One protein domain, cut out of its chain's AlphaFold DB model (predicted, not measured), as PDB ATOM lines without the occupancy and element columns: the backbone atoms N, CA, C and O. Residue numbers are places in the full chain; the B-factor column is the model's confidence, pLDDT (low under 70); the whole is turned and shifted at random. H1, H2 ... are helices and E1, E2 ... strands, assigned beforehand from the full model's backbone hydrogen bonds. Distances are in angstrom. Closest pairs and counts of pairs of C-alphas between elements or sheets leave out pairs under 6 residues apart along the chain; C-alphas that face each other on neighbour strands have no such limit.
ATOM      1  N   TYR A  75      43.118  -5.244  28.645       94.94
ATOM      2  CA  TYR A  75      41.746  -5.729  28.808       94.94
ATOM      3  C   TYR A  75      40.848  -4.579  29.259       94.94
ATOM      4  O   TYR A  75      41.337  -3.540  29.684       94.94
ATOM      5  N   PHE A  76      39.528  -4.722  29.159       98.19
ATOM      6  CA  PHE A  76      38.605  -3.672  29.591       98.19
ATOM      7  C   PHE A  76      38.273  -3.787  31.078       98.19
ATOM      8  O   PHE A  76      38.044  -4.894  31.567       98.19
ATOM      9  N   VAL A  77      38.193  -2.646  31.773       98.12
ATOM     10  CA  VAL A  77      37.875  -2.589  33.209       98.12
ATOM     11  C   VAL A  77      36.800  -1.560  33.560       98.12
ATOM     12  O   VAL A  77      36.650  -0.542  32.880       98.12
ATOM     13  N   ASP A  78      36.050  -1.826  34.631       97.81
ATOM     14  CA  ASP A  78      35.085  -0.888  35.219       97.81
ATOM     15  C   ASP A  78      35.733   0.112  36.205       97.81
ATOM     16  O   ASP A  78      36.947   0.136  36.395       97.81
ATOM     17  N   ASP A  79      34.908   0.940  36.860       96.19
ATOM     18  CA  ASP A  79      35.340   1.925  37.871       96.19
ATOM     19  C   ASP A  79      36.070   1.304  39.086       96.19
ATOM     20  O   ASP A  79      36.717   2.025  39.845       96.19
ATOM     21  N   ASN A  80      35.937  -0.007  39.304       95.69
ATOM     22  CA  ASN A  80      36.541  -0.743  40.413       95.69
ATOM     23  C   ASN A  80      37.675  -1.668  39.939       95.69
ATOM     24  O   ASN A  80      38.061  -2.567  40.682       95.69
ATOM     25  N   HIS A  81      38.193  -1.460  38.721       94.12
ATOM     26  CA  HIS A  81      39.238  -2.282  38.108       94.12
ATOM     27  C   HIS A  81      38.850  -3.760  37.906       94.12
ATOM     28  O   HIS A  81      39.718  -4.618  37.759       94.12
ATOM     29  N   ASN A  82      37.554  -4.091  37.866       96.50
ATOM     30  CA  ASN A  82      37.128  -5.441  37.501       96.50
ATOM     31  C   ASN A  82      37.160  -5.605  35.986       96.50
ATOM     32  O   ASN A  82      36.669  -4.735  35.266       96.50
ATOM     33  N   ASN A  83      37.635  -6.757  35.511       97.31
ATOM     34  CA  ASN A  83      37.565  -7.101  34.093       97.31
ATOM     35  C   ASN A  83      36.110  -7.171  33.634       97.31
ATOM     36  O   ASN A  83      35.281  -7.843  34.254       97.31
ATOM     37  N   ILE A  84      35.821  -6.521  32.513       97.69
ATOM     38  CA  ILE A  84      34.505  -6.546  31.886       97.69
ATOM     39  C   ILE A  84      34.613  -6.841  30.393       97.69
ATOM     40  O   ILE A  84      35.636  -6.601  29.753       97.69
ATOM     41  N   GLU A  85      33.515  -7.321  29.824       96.94
ATOM     42  CA  GLU A  85      33.351  -7.412  28.379       96.94
ATOM     43  C   GLU A  85      32.593  -6.194  27.850       96.94
ATOM     44  O   GLU A  85      31.700  -5.643  28.500       96.94
ATOM     45  N   VAL A  86      32.930  -5.791  26.630       97.19
ATOM     46  CA  VAL A  86      32.236  -4.725  25.900       97.19
ATOM     47  C   VAL A  86      31.764  -5.239  24.544       97.19
ATOM     48  O   VAL A  86      32.071  -6.356  24.135       97.19
ATOM     49  N   ALA A  87      31.007  -4.422  23.808       97.88
ATOM     50  CA  ALA A  87      30.576  -4.800  22.465       97.88
ATOM     51  C   ALA A  87      31.790  -5.148  21.566       97.88
ATOM     52  O   ALA A  87      32.731  -4.351  21.516       97.88
ATOM     53  N   PRO A  88      31.752  -6.251  20.783       97.50
ATOM     54  CA  PRO A  88      32.900  -6.741  20.004       97.50
ATOM     55  C   PRO A  88      33.551  -5.706  19.084       97.50
ATOM     56  O   PRO A  88      34.752  -5.748  18.850       97.50
ATOM     57  N   LYS A  89      32.775  -4.727  18.603       97.12
ATOM     58  CA  LYS A  89      33.273  -3.625  17.772       97.12
ATOM     59  C   LYS A  89      34.372  -2.788  18.441       97.12
ATOM     60  O   LYS A  89      35.133  -2.154  17.730       97.12
ATOM     61  N   TYR A  90      34.436  -2.732  19.773       98.12
ATOM     62  CA  TYR A  90      35.391  -1.872  20.480       98.12
ATOM     63  C   TYR A  90      36.791  -2.474  20.581       98.12
ATOM     64  O   TYR A  90      37.754  -1.720  20.647       98.12
ATOM     65  N   TYR A  91      36.918  -3.800  20.543       97.44
ATOM     66  CA  TYR A  91      38.211  -4.480  20.628       97.44
ATOM     67  C   TYR A  91      39.177  -4.042  19.516       97.44
ATOM     68  O   TYR A  91      40.253  -3.553  19.850       97.44
ATOM     69  N   PRO A  92      38.820  -4.104  18.216       96.94
ATOM     70  CA  PRO A  92      39.723  -3.627  17.171       96.94
ATOM     71  C   PRO A  92      39.910  -2.106  17.205       96.94
ATOM     72  O   PRO A  92      40.987  -1.610  16.897       96.94
ATOM     73  N   GLU A  93      38.898  -1.335  17.602       97.81
ATOM     74  CA  GLU A  93      39.031   0.125  17.651       97.81
ATOM     75  C   GLU A  93      40.025   0.586  18.733       97.81
ATOM     76  O   GLU A  93      40.787   1.526  18.511       97.81
ATOM     77  N   VAL A  94      40.059  -0.094  19.881       98.06
ATOM     78  CA  VAL A  94      40.979   0.223  20.980       98.06
ATOM     79  C   VAL A  94      42.325  -0.474  20.793       98.06
ATOM     80  O   VAL A  94      43.351   0.189  20.780       98.06
ATOM     81  N   PHE A  95      42.357  -1.790  20.596       97.31
ATOM     82  CA  PHE A  95      43.618  -2.538  20.645       97.31
ATOM     83  C   PHE A  95      44.350  -2.610  19.300       97.31
ATOM     84  O   PHE A  95      45.560  -2.817  19.281       97.31
ATOM     85  N   CYS A  96      43.656  -2.400  18.177       97.69
ATOM     86  CA  CYS A  96      44.247  -2.508  16.836       97.69
ATOM     87  C   CYS A  96      44.373  -1.163  16.108       97.69
ATOM     88  O   CYS A  96      45.239  -1.025  15.247       97.69
ATOM     89  N   LYS A  97      43.509  -0.187  16.420       98.19
ATOM     90  CA  LYS A  97      43.435   1.099  15.702       98.19
ATOM     91  C   LYS A  97      43.769   2.327  16.535       98.19
ATOM     92  O   LYS A  97      43.778   3.435  16.007       98.19
ATOM     93  N   THR A  98      44.056   2.154  17.819       97.88
ATOM     94  CA  THR A  98      44.576   3.232  18.662       97.88
ATOM     95  C   THR A  98      46.093   3.110  18.732       97.88
ATOM     96  O   THR A  98      46.617   2.012  18.903       97.88
ATOM     97  N   ILE A  99      46.806   4.224  18.565       97.88
ATOM     98  CA  ILE A  99      48.269   4.234  18.662       97.88
ATOM     99  C   ILE A  99      48.722   3.909  20.085       97.88
ATOM    100  O   ILE A  99      48.205   4.486  21.047       97.88
ATOM    101  N   GLY A 100      49.677   2.984  20.188       96.31
ATOM    102  CA  GLY A 100      50.249   2.544  21.455       96.31
ATOM    103  C   GLY A 100      50.976   3.667  22.190       96.31
ATOM    104  O   GLY A 100      51.384   4.667  21.595       96.31
ATOM    105  N   PHE A 101      51.141   3.513  23.495       95.25
ATOM    106  CA  PHE A 101      51.984   4.359  24.337       95.25
ATOM    107  C   PHE A 101      52.683   3.481  25.371       95.25
ATOM    108  O   PHE A 101      52.237   2.367  25.642       95.25
ATOM    109  N   SER A 102      53.789   3.965  25.930       91.44
ATOM    110  CA  SER A 102      54.571   3.186  26.887       91.44
ATOM    111  C   SER A 102      53.792   2.932  28.177       91.44
ATOM    112  O   SER A 102      53.270   3.867  28.795       91.44
ATOM    113  N   THR A 103      53.772   1.668  28.589       91.94
ATOM    114  CA  THR A 103      53.294   1.196  29.891       91.94
ATOM    115  C   THR A 103      54.319   0.229  30.480       91.94
ATOM    116  O   THR A 103      55.075  -0.399  29.731       91.94
ATOM    117  N   TYR A 104      54.387   0.136  31.806       88.94
ATOM    118  CA  TYR A 104      55.256  -0.815  32.502       88.94
ATOM    119  C   TYR A 104      54.660  -2.219  32.494       88.94
ATOM    120  O   TYR A 104      55.375  -3.200  32.298       88.94
ATOM    121  N   ASN A 105      53.337  -2.302  32.639       87.12
ATOM    122  CA  ASN A 105      52.586  -3.548  32.657       87.12
ATOM    123  C   ASN A 105      51.419  -3.513  31.649       87.12
ATOM    124  O   ASN A 105      51.077  -2.447  31.123       87.12
ATOM    125  N   PRO A 106      50.784  -4.666  31.349       89.12
ATOM    126  CA  PRO A 106      49.488  -4.683  30.681       89.12
ATOM    127  C   PRO A 106      48.462  -3.884  31.489       89.12
ATOM    128  O   PRO A 106      48.334  -4.076  32.701       89.12
ATOM    129  N   ILE A 107      47.712  -3.009  30.823       90.94
ATOM    130  CA  ILE A 107      46.814  -2.064  31.498       90.94
ATOM    131  C   ILE A 107      45.345  -2.473  31.379       90.94
ATOM    132  O   ILE A 107      44.906  -3.051  30.382       90.94
ATOM    133  N   GLY A 108      44.553  -2.110  32.387       95.25
ATOM    134  CA  GLY A 108      43.098  -2.114  32.289       95.25
ATOM    135  C   GLY A 108      42.611  -0.869  31.547       95.25
ATOM    136  O   GLY A 108      42.671   0.238  32.074       95.25
ATOM    137  N   TRP A 109      42.095  -1.026  30.332       97.81
ATOM    138  CA  TRP A 109      41.473   0.057  29.582       97.81
ATOM    139  C   TRP A 109      40.115   0.416  30.189       97.81
ATOM    140  O   TRP A 109      39.160  -0.365  30.117       97.81
ATOM    141  N   TRP A 110      40.009   1.606  30.777       98.56
ATOM    142  CA  TRP A 110      38.799   2.015  31.490       98.56
ATOM    143  C   TRP A 110      37.584   2.138  30.562       98.56
ATOM    144  O   TRP A 110      37.650   2.707  29.467       98.56
ATOM    145  N   VAL A 111      36.443   1.633  31.023       98.62
ATOM    146  CA  VAL A 111      35.151   1.702  30.342       98.62
ATOM    147  C   VAL A 111      34.153   2.439  31.218       98.62
ATOM    148  O   VAL A 111      33.954   2.123  32.388       98.62
ATOM    149  N   HIS A 112      33.445   3.389  30.612       98.44
ATOM    150  CA  HIS A 112      32.394   4.133  31.289       98.44
ATOM    151  C   HIS A 112      31.293   4.526  30.306       98.44
ATOM    152  O   HIS A 112      31.542   4.731  29.119       98.44
ATOM    153  N   CYS A 113      30.048   4.618  30.779       97.81
ATOM    154  CA  CYS A 113      28.882   4.851  29.915       97.81
ATOM    155  C   CYS A 113      28.801   3.871  28.719       97.81
ATOM    156  O   CYS A 113      28.462   4.269  27.602       97.81
ATOM    157  N   ASN A 114      29.096   2.587  28.968       95.88
ATOM    158  CA  ASN A 114      29.026   1.480  28.001       95.88
ATOM    159  C   ASN A 114      29.952   1.618  26.776       95.88
ATOM    160  O   ASN A 114      29.664   1.059  25.711       95.88
ATOM    161  N   GLN A 115      31.052   2.363  26.901       97.81
ATOM    162  CA  GLN A 115      32.093   2.422  25.878       97.81
ATOM    163  C   GLN A 115      33.476   2.694  26.483       97.81
ATOM    164  O   GLN A 115      33.557   3.243  27.586       97.81
ATOM    165  N   PRO A 116      34.561   2.323  25.782       98.50
ATOM    166  CA  PRO A 116      35.909   2.621  26.238       98.50
ATOM    167  C   PRO A 116      36.130   4.129  26.378       98.50
ATOM    168  O   PRO A 116      35.625   4.932  25.586       98.50
ATOM    169  N   ALA A 117      36.878   4.508  27.404       98.56
ATOM    170  CA  ALA A 117      37.298   5.879  27.620       98.56
ATOM    171  C   ALA A 117      38.466   6.254  26.700       98.56
ATOM    172  O   ALA A 117      39.160   5.394  26.156       98.56
ATOM    173  N   GLU A 118      38.673   7.552  26.519       98.62
ATOM    174  CA  GLU A 118      39.843   8.094  25.834       98.62
ATOM    175  C   GLU A 118      41.008   8.192  26.822       98.62
ATOM    176  O   GLU A 118      40.843   8.764  27.900       98.62
ATOM    177  N   PHE A 119      42.182   7.677  26.454       98.38
ATOM    178  CA  PHE A 119      43.428   7.993  27.146       98.38
ATOM    179  C   PHE A 119      43.792   9.457  26.886       98.38
ATOM    180  O   PHE A 119      43.943   9.879  25.736       98.38
ATOM    181  N   VAL A 120      43.904  10.244  27.954       98.38
ATOM    182  CA  VAL A 120      44.160  11.686  27.891       98.38
ATOM    183  C   VAL A 120      45.653  11.967  27.931       98.38
ATOM    184  O   VAL A 120      46.144  12.665  27.053       98.38
ATOM    185  N   LYS A 121      46.333  11.468  28.966       97.19
ATOM    186  CA  LYS A 121      47.764  11.669  29.223       97.19
ATOM    187  C   LYS A 121      48.231  10.770  30.368       97.19
ATOM    188  O   LYS A 121      47.409  10.254  31.128       97.19
ATOM    189  N   ARG A 122      49.548  10.679  30.536       95.81
ATOM    190  CA  ARG A 122      50.186  10.190  31.761       95.81
ATOM    191  C   ARG A 122      50.583  11.379  32.632       95.81
ATOM    192  O   ARG A 122      51.253  12.291  32.154       95.81
ATOM    193  N   ASP A 123      50.189  11.340  33.896       95.44
ATOM    194  CA  ASP A 123      50.760  12.162  34.953       95.44
ATOM    195  C   ASP A 123      51.800  11.306  35.689       95.44
ATOM    196  O   ASP A 123      51.488  10.370  36.421       95.44
ATOM    197  N   GLU A 124      53.070  11.588  35.399       91.06
ATOM    198  CA  GLU A 124      54.201  10.801  35.894       91.06
ATOM    199  C   GLU A 124      54.228  10.739  37.435       91.06
ATOM    200  O   GLU A 124      53.986  11.760  38.092       91.06
ATOM    201  N   PRO A 125      54.606   9.590  38.029       89.88
ATOM    202  CA  PRO A 125      55.166   8.413  37.346       89.88
ATOM    203  C   PRO A 125      54.136   7.379  36.847       89.88
ATOM    204  O   PRO A 125      54.384   6.687  35.859       89.88
ATOM    205  N   TYR A 126      52.977   7.265  37.497       93.19
ATOM    206  CA  TYR A 126      52.123   6.076  37.352       93.19
ATOM    207  C   TYR A 126      50.682   6.367  36.921       93.19
ATOM    208  O   TYR A 126      49.978   5.441  36.527       93.19
ATOM    209  N   ASP A 127      50.229   7.620  36.937       95.44
ATOM    210  CA  ASP A 127      48.811   7.924  36.746       95.44
ATOM    211  C   ASP A 127      48.473   8.049  35.258       95.44
ATOM    212  O   ASP A 127      48.796   9.044  34.606       95.44
ATOM    213  N   MET A 128      47.756   7.074  34.700       96.25
ATOM    214  CA  MET A 128      47.161   7.207  33.371       96.25
ATOM    215  C   MET A 128      45.760   7.795  33.500       96.25
ATOM    216  O   MET A 128      44.846   7.188  34.061       96.25
ATOM    217  N   ILE A 129      45.578   8.993  32.953       98.12
ATOM    218  CA  ILE A 129      44.311   9.711  33.020       98.12
ATOM    219  C   ILE A 129      43.450   9.309  31.829       98.12
ATOM    220  O   ILE A 129      43.804   9.573  30.680       98.12
ATOM    221  N   PHE A 130      42.278   8.744  32.105       98.56
ATOM    222  CA  PHE A 130      41.254   8.471  31.104       98.56
ATOM    223  C   PHE A 130      40.051   9.403  31.275       98.56
ATOM    224  O   PHE A 130      39.714   9.817  32.385       98.56
ATOM    225  N   GLU A 131      39.365   9.714  30.176       98.75
ATOM    226  CA  GLU A 131      38.148  10.528  30.166       98.75
ATOM    227  C   GLU A 131      37.023   9.820  29.405       98.75
ATOM    228  O   GLU A 131      37.178   9.357  28.273       98.75
ATOM    229  N   CYS A 132      35.855   9.722  30.038       98.62
ATOM    230  CA  CYS A 132      34.682   9.140  29.419       98.62
ATOM    231  C   CYS A 132      34.201  10.048  28.290       98.62
ATOM    232  O   CYS A 132      33.773  11.180  28.516       98.62
ATOM    233  N   LYS A 133      34.145   9.486  27.085       97.56
ATOM    234  CA  LYS A 133      33.714  10.177  25.867       97.56
ATOM    235  C   LYS A 133      32.238  10.601  25.850       97.56
ATOM    236  O   LYS A 133      31.828  11.319  24.945       97.56
ATOM    237  N   VAL A 134      31.432  10.139  26.812       98.00
ATOM    238  CA  VAL A 134      29.994  10.451  26.909       98.00
ATOM    239  C   VAL A 134      29.721  11.557  27.914       98.00
ATOM    240  O   VAL A 134      29.038  12.523  27.593       98.00
ATOM    241  N   CYS A 135      30.208  11.397  29.146       98.25
ATOM    242  CA  CYS A 135      29.858  12.281  30.259       98.25
ATOM    243  C   CYS A 135      31.022  13.155  30.746       98.25
ATOM    244  O   CYS A 135      30.816  13.994  31.616       98.25
ATOM    245  N   GLY A 136      32.239  12.952  30.228       98.31
ATOM    246  CA  GLY A 136      33.433  13.694  30.639       98.31
ATOM    247  C   GLY A 136      33.993  13.302  32.010       98.31
ATOM    248  O   GLY A 136      34.917  13.954  32.493       98.31
ATOM    249  N   LYS A 137      33.465  12.253  32.663       98.44
ATOM    250  CA  LYS A 137      34.045  11.725  33.910       98.44
ATOM    251  C   LYS A 137      35.490  11.310  33.650       98.44
ATOM    252  O   LYS A 137      35.751  10.614  32.673       98.44
ATOM    253  N   ARG A 138      36.399  11.692  34.546       98.31
ATOM    254  CA  ARG A 138      37.779  11.205  34.540       98.31
ATOM    255  C   ARG A 138      37.976  10.072  35.530       98.31
ATOM    256  O   ARG A 138      37.328  10.045  36.578       98.31
ATOM    257  N   HIS A 139      38.884   9.176  35.187       98.06
ATOM    258  CA  HIS A 139      39.334   8.095  36.046       98.06
ATOM    259  C   HIS A 139      40.831   7.887  35.849       98.06
ATOM    260  O   HIS A 139      41.358   8.166  34.770       98.06
ATOM    261  N   VAL A 140      41.494   7.447  36.909       97.25
ATOM    262  CA  VAL A 140      42.923   7.144  36.899       97.25
ATOM    263  C   VAL A 140      43.060   5.633  36.872       97.25
ATOM    264  O   VAL A 140      42.419   4.957  37.675       97.25
ATOM    265  N   ILE A 141      43.871   5.135  35.947       95.31
ATOM    266  CA  ILE A 141      44.388   3.770  35.971       95.31
ATOM    267  C   ILE A 141      45.870   3.891  36.318       95.31
ATOM    268  O   ILE A 141      46.602   4.594  35.626       95.31
ATOM    269  N   GLU A 142      46.297   3.253  37.402       93.06
ATOM    270  CA  GLU A 142      47.698   3.275  37.826       93.06
ATOM    271  C   GLU A 142      48.496   2.214  37.048       93.06
ATOM    272  O   GLU A 142      48.123   1.042  37.016       93.06
ATOM    273  N   ASP A 143      49.600   2.620  36.424       90.81
ATOM    274  CA  ASP A 143      50.581   1.749  35.763       90.81
ATOM    275  C   ASP A 143      51.803   1.592  36.670       90.81
ATOM    276  O   ASP A 143      52.851   2.188  36.431       90.81
TER     277      ASP A 143
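Overview. This is residues 75 to 143 of the 145 residues of an uncharacterized protein of Colwelliaceae bacterium (UniProt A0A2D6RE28). A small twisted wall of three strands, E3, E4 and E5, has the short parallel pair E2 and E1 standing over one face, with E2 next to the wall and E1 beyond it; the other face is bare. The single short helix H1 lies outward on the same side as that pair, near E1, between the long loop of residues 78 to 89 and the shorter link to E2. The printed part has 69 residues with one named helix and five named strands in the order E1 H1 E2 E3 E4 E5, in class mixed, with under half of the residues in named elements. The larger sheet has the order E3 - E4 - E5, antiparallel throughout, and E1 and E2 make a parallel sheet of two. The whole is compact, with a radius of gyration of the C-alphas of 11.2 A and spans of 32 by 24 by 19 A.

Along the chain. Find C-alpha 118 at (39.843, 8.094, 25.834); from there E3 runs 14.8 A through residues 118 to 123. E4, residues 127 to 131, comes back over 12.8 A, and E5, residues 138 to 142, runs 13.1 A to C-alpha 142 at (47.698, 3.275, 37.826). Look earlier for E2, residues 107 to 112, 15.7 A long. E1, residues 75 to 77, begins at C-alpha 75 at (41.746, -5.729, 28.808) and spans 6.6 A. H1, residues 90 to 96, spans 9.6 A.

Arrangement. Begin with E3, E4 and E5, a meander, each strand the antiparallel neighbour of the one before; E3 and E4 form a hairpin, and so do E4 and E5. Between E3 and E4 look at N 120 and O 129, 2.8 A apart, and between E4 and E5 at N 128 and O 141, 2.9 A, both within hydrogen-bond range. Moving outward, the closest C-alphas of E2 and E5 are those of Gly 108 and Ile 141, 7.1 A apart. E2 and E1 are parallel neighbours at 46 degrees, with N 109 and O 75 at 2.7 A. E1, H1 and E2 form a strand-helix-strand unit, two parallel neighbour strands with a helix between, and its crossover is left-handed. H1 and E1 are near each other, with 6 pairs of C-alphas within 10 A, while H1 is apart from E3, E4 and E5. In H1 every O i to N i+4 pair is within hydrogen-bond range.

Size, cuts and confidence. The C-alphas of Pro 88 and Pro 125 are the two farthest apart, at 32.0 A. The printed part has no cut. Look at residues 78 to 89 for the long link, from E1 to H1; the links E2 to E3 and E3 to E4 are tight. The mean pLDDT of the printed part is 96.3, and no printed residue is under 70.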